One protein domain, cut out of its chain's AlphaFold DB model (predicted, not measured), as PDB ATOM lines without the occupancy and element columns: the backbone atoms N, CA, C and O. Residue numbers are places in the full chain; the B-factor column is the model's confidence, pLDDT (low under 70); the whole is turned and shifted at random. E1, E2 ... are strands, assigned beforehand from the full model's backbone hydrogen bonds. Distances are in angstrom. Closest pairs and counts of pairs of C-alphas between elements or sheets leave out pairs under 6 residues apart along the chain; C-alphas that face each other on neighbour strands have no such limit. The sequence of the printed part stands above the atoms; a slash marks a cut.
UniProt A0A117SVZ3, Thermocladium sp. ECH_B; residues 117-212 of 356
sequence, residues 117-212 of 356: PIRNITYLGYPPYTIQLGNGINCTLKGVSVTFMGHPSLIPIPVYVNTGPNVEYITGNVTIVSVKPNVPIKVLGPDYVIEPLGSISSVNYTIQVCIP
ATOM      1  N   PRO A 117    -139.896  40.892 -82.801       36.91
ATOM      2  CA  PRO A 117    -140.701  42.011 -82.312       36.91
ATOM      3  C   PRO A 117    -140.447  43.288 -83.129       36.91
ATOM      4  O   PRO A 117    -139.393  43.918 -83.017       36.91
ATOM      5  N   ILE A 118    -141.448  43.699 -83.910       48.28
ATOM      6  CA  ILE A 118    -141.405  44.911 -84.732       48.28
ATOM      7  C   ILE A 118    -141.472  46.145 -83.829       48.28
ATOM      8  O   ILE A 118    -142.492  46.432 -83.201       48.28
ATOM      9  N   ARG A 119    -140.385  46.920 -83.790       53.31
ATOM     10  CA  ARG A 119    -140.403  48.305 -83.296       53.31
ATOM     11  C   ARG A 119    -140.266  49.234 -84.488       53.31
ATOM     12  O   ARG A 119    -139.212  49.246 -85.105       53.31
ATOM     13  N   ASN A 120    -141.317  49.995 -84.782       62.91
ATOM     14  CA  ASN A 120    -141.301  51.028 -85.814       62.91
ATOM     15  C   ASN A 120    -140.797  52.335 -85.200       62.91
ATOM     16  O   ASN A 120    -141.535  52.998 -84.471       62.91
ATOM     17  N   ILE A 121    -139.549  52.699 -85.482       68.50
ATOM     18  CA  ILE A 121    -138.976  53.986 -85.074       68.50
ATOM     19  C   ILE A 121    -138.732  54.814 -86.331       68.50
ATOM     20  O   ILE A 121    -138.049  54.359 -87.243       68.50
ATOM     21  N   THR A 122    -139.255  56.037 -86.368       73.31
ATOM     22  CA  THR A 122    -138.951  56.993 -87.439       73.31
ATOM     23  C   THR A 122    -137.873  57.958 -86.964       73.31
ATOM     24  O   THR A 122    -138.058  58.676 -85.984       73.31
ATOM     25  N   TYR A 123    -136.748  57.991 -87.667       71.38
ATOM     26  CA  TYR A 123    -135.649  58.925 -87.458       71.38
ATOM     27  C   TYR A 123    -135.711  60.059 -88.482       71.38
ATOM     28  O   TYR A 123    -135.888  59.801 -89.665       71.38
ATOM     29  N   LEU A 124    -135.544  61.309 -88.035       72.69
ATOM     30  CA  LEU A 124    -135.731  62.525 -88.845       72.69
ATOM     31  C   LEU A 124    -134.417  63.239 -89.228       72.69
ATOM     32  O   LEU A 124    -134.441  64.386 -89.674       72.69
ATOM     33  N   GLY A 125    -133.266  62.587 -89.041       67.75
ATOM     34  CA  GLY A 125    -131.958  63.116 -89.447       67.75
ATOM     35  C   GLY A 125    -131.073  63.658 -88.319       67.75
ATOM     36  O   GLY A 125    -129.857  63.609 -88.461       67.75
ATOM     37  N   TYR A 126    -131.630  64.149 -87.205       70.88
ATOM     38  CA  TYR A 126    -130.854  64.604 -86.039       70.88
ATOM     39  C   TYR A 126    -131.662  64.465 -84.733       70.88
ATOM     40  O   TYR A 126    -132.870  64.717 -84.767       70.88
ATOM     41  N   PRO A 127    -131.036  64.124 -83.582       77.69
ATOM     42  CA  PRO A 127    -129.618  63.768 -83.376       77.69
ATOM     43  C   PRO A 127    -129.271  62.391 -83.957       77.69
ATOM     44  O   PRO A 127    -130.183  61.578 -83.998       77.69
ATOM     45  N   PRO A 128    -128.010  62.099 -84.354       86.94
ATOM     46  CA  PRO A 128    -127.612  60.851 -85.018       86.94
ATOM     47  C   PRO A 128    -128.224  59.582 -84.416       86.94
ATOM     48  O   PRO A 128    -128.263  59.421 -83.195       86.94
ATOM     49  N   TYR A 129    -128.657  58.653 -85.268       88.50
ATOM     50  CA  TYR A 129    -129.250  57.394 -84.813       88.50
ATOM     51  C   TYR A 129    -128.182  56.320 -84.615       88.50
ATOM     52  O   TYR A 129    -127.429  56.021 -85.540       88.50
ATOM     53  N   THR A 130    -128.127  55.725 -83.422       90.75
ATOM     54  CA  THR A 130    -127.143  54.688 -83.076       90.75
ATOM     55  C   THR A 130    -127.803  53.325 -82.930       90.75
ATOM     56  O   THR A 130    -128.751  53.161 -82.166       90.75
ATOM     57  N   ILE A 131    -127.243  52.342 -83.626       89.25
ATOM     58  CA  ILE A 131    -127.589  50.926 -83.557       89.25
ATOM     59  C   ILE A 131    -126.509  50.235 -82.732       89.25
ATOM     60  O   ILE A 131    -125.326  50.316 -83.065       89.25
ATOM     61  N   GLN A 132    -126.906  49.560 -81.659       89.31
ATOM     62  CA  GLN A 132    -125.987  48.816 -80.800       89.31
ATOM     63  C   GLN A 132    -125.946  47.354 -81.258       89.31
ATOM     64  O   GLN A 132    -126.949  46.651 -81.138       89.31
ATOM     65  N   LEU A 133    -124.810  46.904 -81.806       89.06
ATOM     66  CA  LEU A 133    -124.626  45.513 -82.252       89.06
ATOM     67  C   LEU A 133    -123.786  44.687 -81.272       89.06
ATOM     68  O   LEU A 133    -124.067  43.505 -81.066       89.06
ATOM     69  N   GLY A 134    -122.817  45.325 -80.617       88.38
ATOM     70  CA  GLY A 134    -121.913  44.683 -79.672       88.38
ATOM     71  C   GLY A 134    -121.353  45.644 -78.634       88.38
ATOM     72  O   GLY A 134    -121.419  46.863 -78.788       88.38
ATOM     73  N   ASN A 135    -120.796  45.083 -77.562       90.12
ATOM     74  CA  ASN A 135    -120.337  45.826 -76.383       90.12
ATOM     75  C   ASN A 135    -118.856  45.550 -76.054       90.12
ATOM     76  O   ASN A 135    -118.494  45.413 -74.887       90.12
ATOM     77  N   GLY A 136    -118.009  45.421 -77.079       90.50
ATOM     78  CA  GLY A 136    -116.582  45.111 -76.937       90.50
ATOM     79  C   GLY A 136    -115.757  46.195 -76.228       90.50
ATOM     80  O   GLY A 136    -116.270  47.217 -75.774       90.50
ATOM     81  N   ILE A 137    -114.448  45.971 -76.142       93.69
ATOM     82  CA  ILE A 137    -113.461  46.876 -75.530       93.69
ATOM     83  C   ILE A 137    -112.470  47.408 -76.568       93.69
ATOM     84  O   ILE A 137    -112.383  46.896 -77.682       93.69
ATOM     85  N   ASN A 138    -111.712  48.447 -76.203       94.62
ATOM     86  CA  ASN A 138    -110.673  49.057 -77.048       94.62
ATOM     87  C   ASN A 138    -111.164  49.392 -78.469       94.62
ATOM     88  O   ASN A 138    -110.492  49.136 -79.467       94.62
ATOM     89  N   CYS A 139    -112.374  49.945 -78.553       94.12
ATOM     90  CA  CYS A 139    -113.035  50.220 -79.817       94.12
ATOM     91  C   CYS A 139    -112.357  51.355 -80.592       94.12
ATOM     92  O   CYS A 139    -112.095  52.428 -80.050       94.12
ATOM     93  N   THR A 140    -112.167  51.148 -81.893       93.88
ATOM     94  CA  THR A 140    -111.724  52.185 -82.831       93.88
ATOM     95  C   THR A 140    -112.895  52.639 -83.694       93.88
ATOM     96  O   THR A 140    -113.619  51.812 -84.248       93.88
ATOM     97  N   LEU A 141    -113.066  53.956 -83.843       93.38
ATOM     98  CA  LEU A 141    -114.079  54.535 -84.727       93.38
ATOM     99  C   LEU A 141    -113.578  54.583 -86.172       93.38
ATOM    100  O   LEU A 141    -112.444  54.993 -86.433       93.38
ATOM    101  N   LYS A 142    -114.434  54.198 -87.117       89.44
ATOM    102  CA  LYS A 142    -114.173  54.283 -88.557       89.44
ATOM    103  C   LYS A 142    -115.334  54.987 -89.252       89.44
ATOM    104  O   LYS A 142    -116.496  54.667 -89.012       89.44
ATOM    105  N   GLY A 143    -115.009  55.952 -90.107       86.94
ATOM    106  CA  GLY A 143    -115.984  56.588 -90.987       86.94
ATOM    107  C   GLY A 143    -116.251  55.709 -92.203       86.94
ATOM    108  O   GLY A 143    -115.305  55.207 -92.813       86.94
ATOM    109  N   VAL A 144    -117.522  55.532 -92.548       86.31
ATOM    110  CA  VAL A 144    -117.945  54.828 -93.762       86.31
ATOM    111  C   VAL A 144    -118.966  55.696 -94.479       86.31
ATOM    112  O   VAL A 144    -119.982  56.069 -93.898       86.31
ATOM    113  N   SER A 145    -118.713  56.015 -95.739       85.88
ATOM    114  CA  SER A 145    -119.677  56.675 -96.616       85.88
ATOM    115  C   SER A 145    -120.122  55.687 -97.674       85.88
ATOM    116  O   SER A 145    -119.278  55.079 -98.322       85.88
ATOM    117  N   VAL A 146    -121.429  55.548 -97.866       84.31
ATOM    118  CA  VAL A 146    -122.012  54.717 -98.922       84.31
ATOM    119  C   VAL A 146    -122.791  55.625 -99.862       84.31
ATOM    120  O   VAL A 146    -123.708  56.322 -99.431       84.31
ATOM    121  N   THR A 147    -122.424  55.620-101.138       82.75
ATOM    122  CA  THR A 147    -123.110  56.349-102.212       82.75
ATOM    123  C   THR A 147    -123.816  55.353-103.116       82.75
ATOM    124  O   THR A 147    -123.201  54.373-103.523       82.75
ATOM    125  N   PHE A 148    -125.073  55.606-103.466       79.62
ATOM    126  CA  PHE A 148    -125.891  54.728-104.301       79.62
ATOM    127  C   PHE A 148    -126.031  55.304-105.713       79.62
ATOM    128  O   PHE A 148    -126.276  56.497-105.880       79.62
ATOM    129  N   MET A 149    -125.921  54.454-106.738       68.25
ATOM    130  CA  MET A 149    -126.194  54.829-108.137       68.25
ATOM    131  C   MET A 149    -127.683  54.704-108.519       68.25
ATOM    132  O   MET A 149    -128.036  54.785-109.691       68.25
ATOM    133  N   GLY A 150    -128.556  54.510-107.529       69.75
ATOM    134  CA  GLY A 150    -130.008  54.426-107.664       69.75
ATOM    135  C   GLY A 150    -130.684  54.757-106.333       69.75
ATOM    136  O   GLY A 150    -130.030  55.240-105.411       69.75
ATOM    137  N   HIS A 151    -131.984  54.488-106.224       72.31
ATOM    138  CA  HIS A 151    -132.736  54.687-104.983       72.31
ATOM    139  C   HIS A 151    -132.889  53.352-104.257       72.31
ATOM    140  O   HIS A 151    -133.690  52.522-104.690       72.31
ATOM    141  N   PRO A 152    -132.097  53.096-103.202       71.06
ATOM    142  CA  PRO A 152    -132.187  51.834-102.492       71.06
ATOM    143  C   PRO A 152    -133.506  51.762-101.717       71.06
ATOM    144  O   PRO A 152    -133.921  52.737-101.091       71.06
ATOM    145  N   SER A 153    -134.144  50.593-101.727       70.50
ATOM    146  CA  SER A 153    -135.304  50.308-100.873       70.50
ATOM    147  C   SER A 153    -134.907  50.119 -99.409       70.50
ATOM    148  O   SER A 153    -135.701  50.409 -98.522       70.50
ATOM    149  N   LEU A 154    -133.672  49.669 -99.165       78.75
ATOM    150  CA  LEU A 154    -133.101  49.434 -97.843       78.75
ATOM    151  C   LEU A 154    -131.740  50.114 -97.708       78.75
ATOM    152  O   LEU A 154    -130.904  50.053 -98.609       78.75
ATOM    153  N   ILE A 155    -131.494  50.713 -96.550       81.25
ATOM    154  CA  ILE A 155    -130.208  51.283 -96.174       81.25
ATOM    155  C   ILE A 155    -129.365  50.180 -95.517       81.25
ATOM    156  O   ILE A 155    -129.722  49.722 -94.431       81.25
ATOM    157  N   PRO A 156    -128.237  49.760 -96.120       83.69
ATOM    158  CA  PRO A 156    -127.377  48.765 -95.503       83.69
ATOM    159  C   PRO A 156    -126.679  49.312 -94.254       83.69
ATOM    160  O   PRO A 156    -126.367  50.499 -94.154       83.69
ATOM    161  N   ILE A 157    -126.370  48.423 -93.319       87.56
ATOM    162  CA  ILE A 157    -125.587  48.690 -92.118       87.56
ATOM    163  C   ILE A 157    -124.161  48.181 -92.364       87.56
ATOM    164  O   ILE A 157    -123.979  46.983 -92.585       87.56
ATOM    165  N   PRO A 158    -123.134  49.048 -92.338       89.19
ATOM    166  CA  PRO A 158    -121.754  48.594 -92.424       89.19
ATOM    167  C   PRO A 158    -121.346  47.832 -91.154       89.19
ATOM    168  O   PRO A 158    -121.497  48.349 -90.046       89.19
ATOM    169  N   VAL A 159    -120.798  46.630 -91.327       91.00
ATOM    170  CA  VAL A 159    -120.298  45.759 -90.253       91.00
ATOM    171  C   VAL A 159    -118.897  45.230 -90.573       91.00
ATOM    172  O   VAL A 159    -118.476  45.188 -91.736       91.00
ATOM    173  N   TYR A 160    -118.164  44.838 -89.530       90.50
ATOM    174  CA  TYR A 160    -116.905  44.111 -89.647       90.50
ATOM    175  C   TYR A 160    -117.169  42.612 -89.518       90.50
ATOM    176  O   TYR A 160    -117.726  42.188 -88.513       90.50
ATOM    177  N   VAL A 161    -116.715  41.814 -90.487       90.75
ATOM    178  CA  VAL A 161    -116.875  40.351 -90.485       90.75
ATOM    179  C   VAL A 161    -115.516  39.683 -90.291       90.75
ATOM    180  O   VAL A 161    -114.563  39.981 -91.014       90.75
ATOM    181  N   ASN A 162    -115.424  38.750 -89.341       90.88
ATOM    182  CA  ASN A 162    -114.212  37.967 -89.102       90.88
ATOM    183  C   ASN A 162    -113.989  36.982 -90.254       90.88
ATOM    184  O   ASN A 162    -114.738  36.020 -90.406       90.88
ATOM    185  N   THR A 163    -112.951  37.206 -91.059       88.81
ATOM    186  CA  THR A 163    -112.625  36.365 -92.226       88.81
ATOM    187  C   THR A 163    -111.553  35.309 -91.951       88.81
ATOM    188  O   THR A 163    -111.339  34.423 -92.789       88.81
ATOM    189  N   GLY A 164    -110.868  35.419 -90.810       86.56
ATOM    190  CA  GLY A 164    -109.847  34.493 -90.336       86.56
ATOM    191  C   GLY A 164    -110.418  33.292 -89.566       86.56
ATOM    192  O   GLY A 164    -111.621  33.206 -89.327       86.56
ATOM    193  N   PRO A 165    -109.560  32.343 -89.150       84.81
ATOM    194  CA  PRO A 165    -109.963  31.142 -88.407       84.81
ATOM    195  C   PRO A 165    -110.300  31.404 -86.934       84.81
ATOM    196  O   PRO A 165    -110.607  30.458 -86.206       84.81
ATOM    197  N   ASN A 166    -110.169  32.653 -86.490       89.00
ATOM    198  CA  ASN A 166    -110.415  33.101 -85.131       89.00
ATOM    199  C   ASN A 166    -111.232  34.383 -85.157       89.00
ATOM    200  O   ASN A 166    -111.030  35.230 -86.028       89.00
ATOM    201  N   VAL A 167    -112.090  34.543 -84.156       90.06
ATOM    202  CA  VAL A 167    -112.672  35.842 -83.826       90.06
ATOM    203  C   VAL A 167    -111.568  36.765 -83.307       90.06
ATOM    204  O   VAL A 167    -110.923  36.465 -82.303       90.06
ATOM    205  N   GLU A 168    -111.371  37.885 -83.992       90.56
ATOM    206  CA  GLU A 168    -110.412  38.931 -83.623       90.56
ATOM    207  C   GLU A 168    -111.124  40.222 -83.214       90.56
ATOM    208  O   GLU A 168    -110.710  40.885 -82.263       90.56
ATOM    209  N   TYR A 169    -112.220  40.555 -83.900       91.62
ATOM    210  CA  TYR A 169    -112.958  41.794 -83.685       91.62
ATOM    211  C   TYR A 169    -114.464  41.567 -83.742       91.62
ATOM    212  O   TYR A 169    -114.950  40.575 -84.280       91.62
ATOM    213  N   ILE A 170    -115.212  42.527 -83.215       92.56
ATOM    214  CA  ILE A 170    -116.667  42.594 -83.341       92.56
ATOM    215  C   ILE A 170    -117.103  43.987 -83.776       92.56
ATOM    216  O   ILE A 170    -116.408  44.984 -83.536       92.56
ATOM    217  N   THR A 171    -118.291  44.055 -84.369       93.56
ATOM    218  CA  THR A 171    -118.966  45.322 -84.634       93.56
ATOM    219  C   THR A 171    -119.624  45.830 -83.346       93.56
ATOM    220  O   THR A 171    -120.457  45.150 -82.754       93.56
ATOM    221  N   GLY A 172    -119.239  47.024 -82.891       93.75
ATOM    222  CA  GLY A 172    -119.834  47.701 -81.736       93.75
ATOM    223  C   GLY A 172    -121.057  48.534 -82.126       93.75
ATOM    224  O   GLY A 172    -122.003  48.042 -82.742       93.75
ATOM    225  N   ASN A 173    -121.039  49.825 -81.795       94.31
ATOM    226  CA  ASN A 173    -122.071  50.753 -82.249       94.31
ATOM    227  C   ASN A 173    -121.881  51.152 -83.717       94.31
ATOM    228  O   ASN A 173    -120.781  51.514 -84.143       94.31
ATOM    229  N   VAL A 174    -122.987  51.189 -84.457       93.06
ATOM    230  CA  VAL A 174    -123.073  51.779 -85.796       93.06
ATOM    231  C   VAL A 174    -123.986  52.993 -85.732       93.06
ATOM    232  O   VAL A 174    -125.164  52.886 -85.408       93.06
ATOM    233  N   THR A 175    -123.440  54.167 -86.022       92.81
ATOM    234  CA  THR A 175    -124.164  55.441 -85.969       92.81
ATOM    235  C   THR A 175    -124.419  55.953 -87.373       92.81
ATOM    236  O   THR A 175    -123.467  56.188 -88.114       92.81
ATOM    237  N   ILE A 176    -125.680  56.183 -87.724       92.06
ATOM    238  CA  ILE A 176    -126.074  56.914 -88.928       92.06
ATOM    239  C   ILE A 176    -125.907  58.401 -88.635       92.06
ATOM    240  O   ILE A 176    -126.669  58.989 -87.869       92.06
ATOM    241  N   VAL A 177    -124.889  59.002 -89.243       91.88
ATOM    242  CA  VAL A 177    -124.538  60.412 -89.047       91.88
ATOM    243  C   VAL A 177    -125.420  61.308 -89.907       91.88
ATOM    244  O   VAL A 177    -125.893  62.341 -89.449       91.88
ATOM    245  N   SER A 178    -125.642  60.925 -91.167       90.81
ATOM    246  CA  SER A 178    -126.451  61.710 -92.100       90.81
ATOM    247  C   SER A 178    -126.935  60.869 -93.272       90.81
ATOM    248  O   SER A 178    -126.188  60.019 -93.759       90.81
ATOM    249  N   VAL A 179    -128.108  61.208 -93.799       90.06
ATOM    250  CA  VAL A 179    -128.659  60.697 -95.061       90.06
ATOM    251  C   VAL A 179    -128.796  61.872 -96.034       90.06
ATOM    252  O   VAL A 179    -129.112  62.985 -95.608       90.06
ATOM    253  N   LYS A 180    -128.518  61.665 -97.326       90.06
ATOM    254  CA  LYS A 180    -128.656  62.700 -98.363       90.06
ATOM    255  C   LYS A 180    -129.564  62.232 -99.507       90.06
ATOM    256  O   LYS A 180    -129.294  61.161-100.051       90.06
ATOM    257  N   PRO A 181    -130.547  63.053 -99.934       90.44
ATOM    258  CA  PRO A 181    -131.109  64.193 -99.192       90.44
ATOM    259  C   PRO A 181    -131.583  63.787 -97.786       90.44
ATOM    260  O   PRO A 181    -131.765  62.602 -97.515       90.44
ATOM    261  N   ASN A 182    -131.739  64.762 -96.883       88.69
ATOM    262  CA  ASN A 182    -132.225  64.474 -95.536       88.69
ATOM    263  C   ASN A 182    -133.694  64.052 -95.614       88.69
ATOM    264  O   ASN A 182    -134.577  64.893 -95.777       88.69
ATOM    265  N   VAL A 183    -133.928  62.749 -95.530       87.00
ATOM    266  CA  VAL A 183    -135.258  62.149 -95.495       87.00
ATOM    267  C   VAL A 183    -135.409  61.375 -94.194       87.00
ATOM    268  O   VAL A 183    -134.417  60.854 -93.672       87.00
ATOM    269  N   PRO A 184    -136.636  61.260 -93.666       86.19
ATOM    270  CA  PRO A 184    -136.886  60.347 -92.571       86.19
ATOM    271  C   PRO A 184    -136.488  58.915 -92.947       86.19
ATOM    272  O   PRO A 184    -136.708  58.494 -94.081       86.19
ATOM    273  N   ILE A 185    -135.957  58.150 -91.999       82.88
ATOM    274  CA  ILE A 185    -135.759  56.702 -92.154       82.88
ATOM    275  C   ILE A 185    -136.608  55.978 -91.118       82.88
ATOM    276  O   ILE A 185    -136.747  56.427 -89.979       82.88
ATOM    277  N   LYS A 186    -137.172  54.849 -91.511       79.56
ATOM    278  CA  LYS A 186    -137.909  53.942 -90.649       79.56
ATOM    279  C   LYS A 186    -136.986  52.786 -90.291       79.56
ATOM    280  O   LYS A 186    -136.436  52.135 -91.171       79.56
ATOM    281  N   VAL A 187    -136.800  52.556 -89.002       75.81
ATOM    282  CA  VAL A 187    -136.032  51.430 -88.472       75.81
ATOM    283  C   VAL A 187    -137.025  50.403 -87.957       75.81
ATOM    284  O   VAL A 187    -137.871  50.735 -87.124       75.81
ATOM    285  N   LEU A 188    -136.923  49.183 -88.472       68.62
ATOM    286  CA  LEU A 188    -137.743  48.038 -88.103       68.62
ATOM    287  C   LEU A 188    -136.910  47.103 -87.220       68.62
ATOM    288  O   LEU A 188    -135.909  46.537 -87.661       68.62
ATOM    289  N   GLY A 189    -137.304  46.964 -85.953       57.88
ATOM    290  CA  GLY A 189    -136.760  45.927 -85.065       57.88
ATOM    291  C   GLY A 189    -137.289  44.523 -85.405       57.88
ATOM    292  O   GLY A 189    -138.311  44.431 -86.086       57.88
ATOM    293  N   PRO A 190    -136.645  43.437 -84.927       50.25
ATOM    294  CA  PRO A 190    -135.397  43.345 -84.146       50.25
ATOM    295  C   PRO A 190    -134.125  43.223 -85.008       50.25
ATOM    296  O   PRO A 190    -133.016  43.236 -84.477       50.25
ATOM    297  N   ASP A 191    -134.285  43.131 -86.327       57.38
ATOM    298  CA  ASP A 191    -133.203  42.871 -87.288       57.38
ATOM    299  C   ASP A 191    -132.627  44.149 -87.912       57.38
ATOM    300  O   ASP A 191    -131.774  44.103 -88.798       57.38
ATOM    301  N   TYR A 192    -133.071  45.302 -87.396       69.19
ATOM    302  CA  TYR A 192    -132.647  46.644 -87.785       69.19
ATOM    303  C   TYR A 192    -132.676  46.836 -89.302       69.19
ATOM    304  O   TYR A 192    -131.704  47.298 -89.895       69.19
ATOM    305  N   VAL A 193    -133.802  46.489 -89.927       71.69
ATOM    306  CA  VAL A 193    -134.058  46.844 -91.325       71.69
ATOM    307  C   VAL A 193    -134.315  48.344 -91.379       71.69
ATOM    308  O   VAL A 193    -135.099  48.874 -90.589       71.69
ATOM    309  N   ILE A 194    -133.630  49.042 -92.280       78.94
ATOM    310  CA  ILE A 194    -133.691  50.500 -92.365       78.94
ATOM    311  C   ILE A 194    -134.244  50.890 -93.727       78.94
ATOM    312  O   ILE A 194    -133.601  50.680 -94.750       78.94
ATOM    313  N   GLU A 195    -135.425  51.486 -93.735       80.88
ATOM    314  CA  GLU A 195    -136.122  51.931 -94.939       80.88
ATOM    315  C   GLU A 195    -136.055  53.461 -95.026       80.88
ATOM    316  O   GLU A 195    -136.446  54.143 -94.074       80.88
ATOM    317  N   PRO A 196    -135.591  54.056 -96.133       83.00
ATOM    318  CA  PRO A 196    -135.722  55.492 -96.326       83.00
ATOM    319  C   PRO A 196    -137.164  55.840 -96.734       83.00
ATOM    320  O   PRO A 196    -137.721  55.242 -97.650       83.00
ATOM    321  N   LEU A 197    -137.770  56.861 -96.118       85.75
ATOM    322  CA  LEU A 197    -139.095  57.383 -96.504       85.75
ATOM    323  C   LEU A 197    -139.009  58.378 -97.678       85.75
ATOM    324  O   LEU A 197    -139.747  59.359 -97.746       85.75
ATOM    325  N   GLY A 198    -138.070  58.140 -98.591       84.00
ATOM    326  CA  GLY A 198    -137.801  58.964 -99.761       84.00
ATOM    327  C   GLY A 198    -136.558  58.497-100.517       84.00
ATOM    328  O   GLY A 198    -135.813  57.633-100.061       84.00
ATOM    329  N   SER A 199    -136.318  59.086-101.684       85.56
ATOM    330  CA  SER A 199    -135.140  58.781-102.496       85.56
ATOM    331  C   SER A 199    -133.860  59.300-101.849       85.56
ATOM    332  O   SER A 199    -133.706  60.506-101.653       85.56
ATOM    333  N   ILE A 200    -132.912  58.401-101.586       85.62
ATOM    334  CA  ILE A 200    -131.584  58.745-101.065       85.62
ATOM    335  C   ILE A 200    -130.497  58.458-102.098       85.62
ATOM    336  O   ILE A 200    -130.652  57.581-102.946       85.62
ATOM    337  N   SER A 201    -129.398  59.201-102.017       86.00
ATOM    338  CA  SER A 201    -128.199  59.036-102.843       86.00
ATOM    339  C   SER A 201    -126.958  58.694-102.025       86.00
ATOM    340  O   SER A 201    -126.020  58.120-102.568       86.00
ATOM    341  N   SER A 202    -126.924  59.010-100.727       87.06
ATOM    342  CA  SER A 202    -125.823  58.582 -99.857       87.06
ATOM    343  C   SER A 202    -126.188  58.551 -98.377       87.06
ATOM    344  O   SER A 202    -127.106  59.244 -97.929       87.06
ATOM    345  N   VAL A 203    -125.428  57.763 -97.617       89.00
ATOM    346  CA  VAL A 203    -125.477  57.701 -96.153       89.00
ATOM    347  C   VAL A 203    -124.056  57.713 -95.600       89.00
ATOM    348  O   VAL A 203    -123.163  57.052 -96.130       89.00
ATOM    349  N   ASN A 204    -123.852  58.473 -94.527       91.25
ATOM    350  CA  ASN A 204    -122.605  58.489 -93.773       91.25
ATOM    351  C   ASN A 204    -122.805  57.824 -92.418       91.25
ATOM    352  O   ASN A 204    -123.759  58.138 -91.701       91.25
ATOM    353  N   TYR A 205    -121.853  56.976 -92.054       92.31
ATOM    354  CA  TYR A 205    -121.835  56.226 -90.814       92.31
ATOM    355  C   TYR A 205    -120.547  56.476 -90.044       92.31
ATOM    356  O   TYR A 205    -119.487  56.743 -90.616       92.31
ATOM    357  N   THR A 206    -120.638  56.288 -88.735       93.00
ATOM    358  CA  THR A 206    -119.488  55.945 -87.903       93.00
ATOM    359  C   THR A 206    -119.699  54.541 -87.355       93.00
ATOM    360  O   THR A 206    -120.739  54.278 -86.755       93.00
ATOM    361  N   ILE A 207    -118.732  53.649 -87.552       92.06
ATOM    362  CA  ILE A 207    -118.746  52.291 -86.997       92.06
ATOM    363  C   ILE A 207    -117.691  52.155 -85.903       92.06
ATOM    364  O   ILE A 207    -116.600  52.719 -86.012       92.06
ATOM    365  N   GLN A 208    -118.001  51.391 -84.864       94.12
ATOM    366  CA  GLN A 208    -117.030  50.926 -83.882       94.12
ATOM    367  C   GLN A 208    -116.568  49.516 -84.239       94.12
ATOM    368  O   GLN A 208    -117.386  48.606 -84.353       94.12
ATOM    369  N   VAL A 209    -115.256  49.337 -84.360       92.88
ATOM    370  CA  VAL A 209    -114.619  48.017 -84.437       92.88
ATOM    371  C   VAL A 209    -113.909  47.782 -83.114       92.88
ATOM    372  O   VAL A 209    -113.023  48.557 -82.747       92.88
ATOM    373  N   CYS A 210    -114.338  46.763 -82.376       93.31
ATOM    374  CA  CYS A 210    -113.921  46.515 -81.000       93.31
ATOM    375  C   CYS A 210    -113.233  45.160 -80.860       93.31
ATOM    376  O   CYS A 210    -113.513  44.232 -81.615       93.31
ATOM    377  N   ILE A 211    -112.385  45.034 -79.843       93.38
ATOM    378  CA  ILE A 211    -111.869  43.745 -79.380       93.38
ATOM    379  C   ILE A 211    -112.960  43.086 -78.513       93.38
ATOM    380  O   ILE A 211    -113.575  43.783 -77.694       93.38
ATOM    381  N   PRO A 212    -113.237  41.778 -78.658       91.19
ATOM    382  CA  PRO A 212    -114.181  41.083 -77.785       91.19
ATOM    383  C   PRO A 212    -113.734  41.095 -76.308       91.19
ATOM    384  O   PRO A 212    -112.540  41.071 -76.012       91.19
TER     385      PRO A 212
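AT A GLANCE: This is residues 117 to 212 of the 356 residues of a protein of Thermocladium sp. ECH_B (UniProt A0A117SVZ3). A twisted wall of four strands, E2 E5 E8 E3, makes the body, with the short strand E4 over one face of it, close to E5 and E8. A smaller sheet, E1 E6 E7, sits to one side, toward the end where E5 ends and E8 begins. The printed part has 96 residues with eight named strands, E1 to E8 along the chain, and no named helix; its class is all strand, and both sheets are antiparallel. It is compact, with a radius of gyration of the C-alphas of 13.9 A, and spans 40 by 31 by 24 A.

IN THESE COORDINATES: In the large sheet E3 covers residues 137 to 148, 32.3 A long, from C-alpha 137 at (-113.461, 46.876, -75.530). E8 is residues 202 to 211, 28.9 A, ending at (-111.869, 43.745, -79.380). E5 is residues 170 to 180, 27.8 A, and bends by 57 degrees at residue 173; E2 is residues 129 to 132. The small sheet has E1, residues 120 to 123, from (-141.301, 51.028, -85.814), E6, residues 185 to 188, and E7, residues 193 to 196. E4 is residues 157 to 159.

HOW THE PARTS SIT: Inner strands E5 and E8 are antiparallel at 165 degrees, with N 172 and O 208 at 2.8 A. Edge strand E3 is antiparallel to E8, with N 142 and O 207 at 2.8 A; edge strand E2 is antiparallel to E5, with N 131 and O 174 at 2.8 A. E4 pairs with no named strand; its closest C-alphas to E5 are Val 159 and Thr 171, 5.8 A. E6 and E7 form a hairpin, with N 186 and O 195 at 2.8 A, and E1 is antiparallel to E6, with N 123 and O 185 at 2.8 A. The closest C-alphas of E1 and E2, Tyr 123 and Tyr 129, are 7.1 A apart, while E6 and E8 are apart.

THE WHOLE: The C-alphas farthest apart, Pro 165 and Gly 198, are 41.0 A from each other. The printed part has no cut and no long link. Its mean pLDDT is 83.2; residues 117 to 121, 125, 149 to 150 and 188 to 192 are under 70.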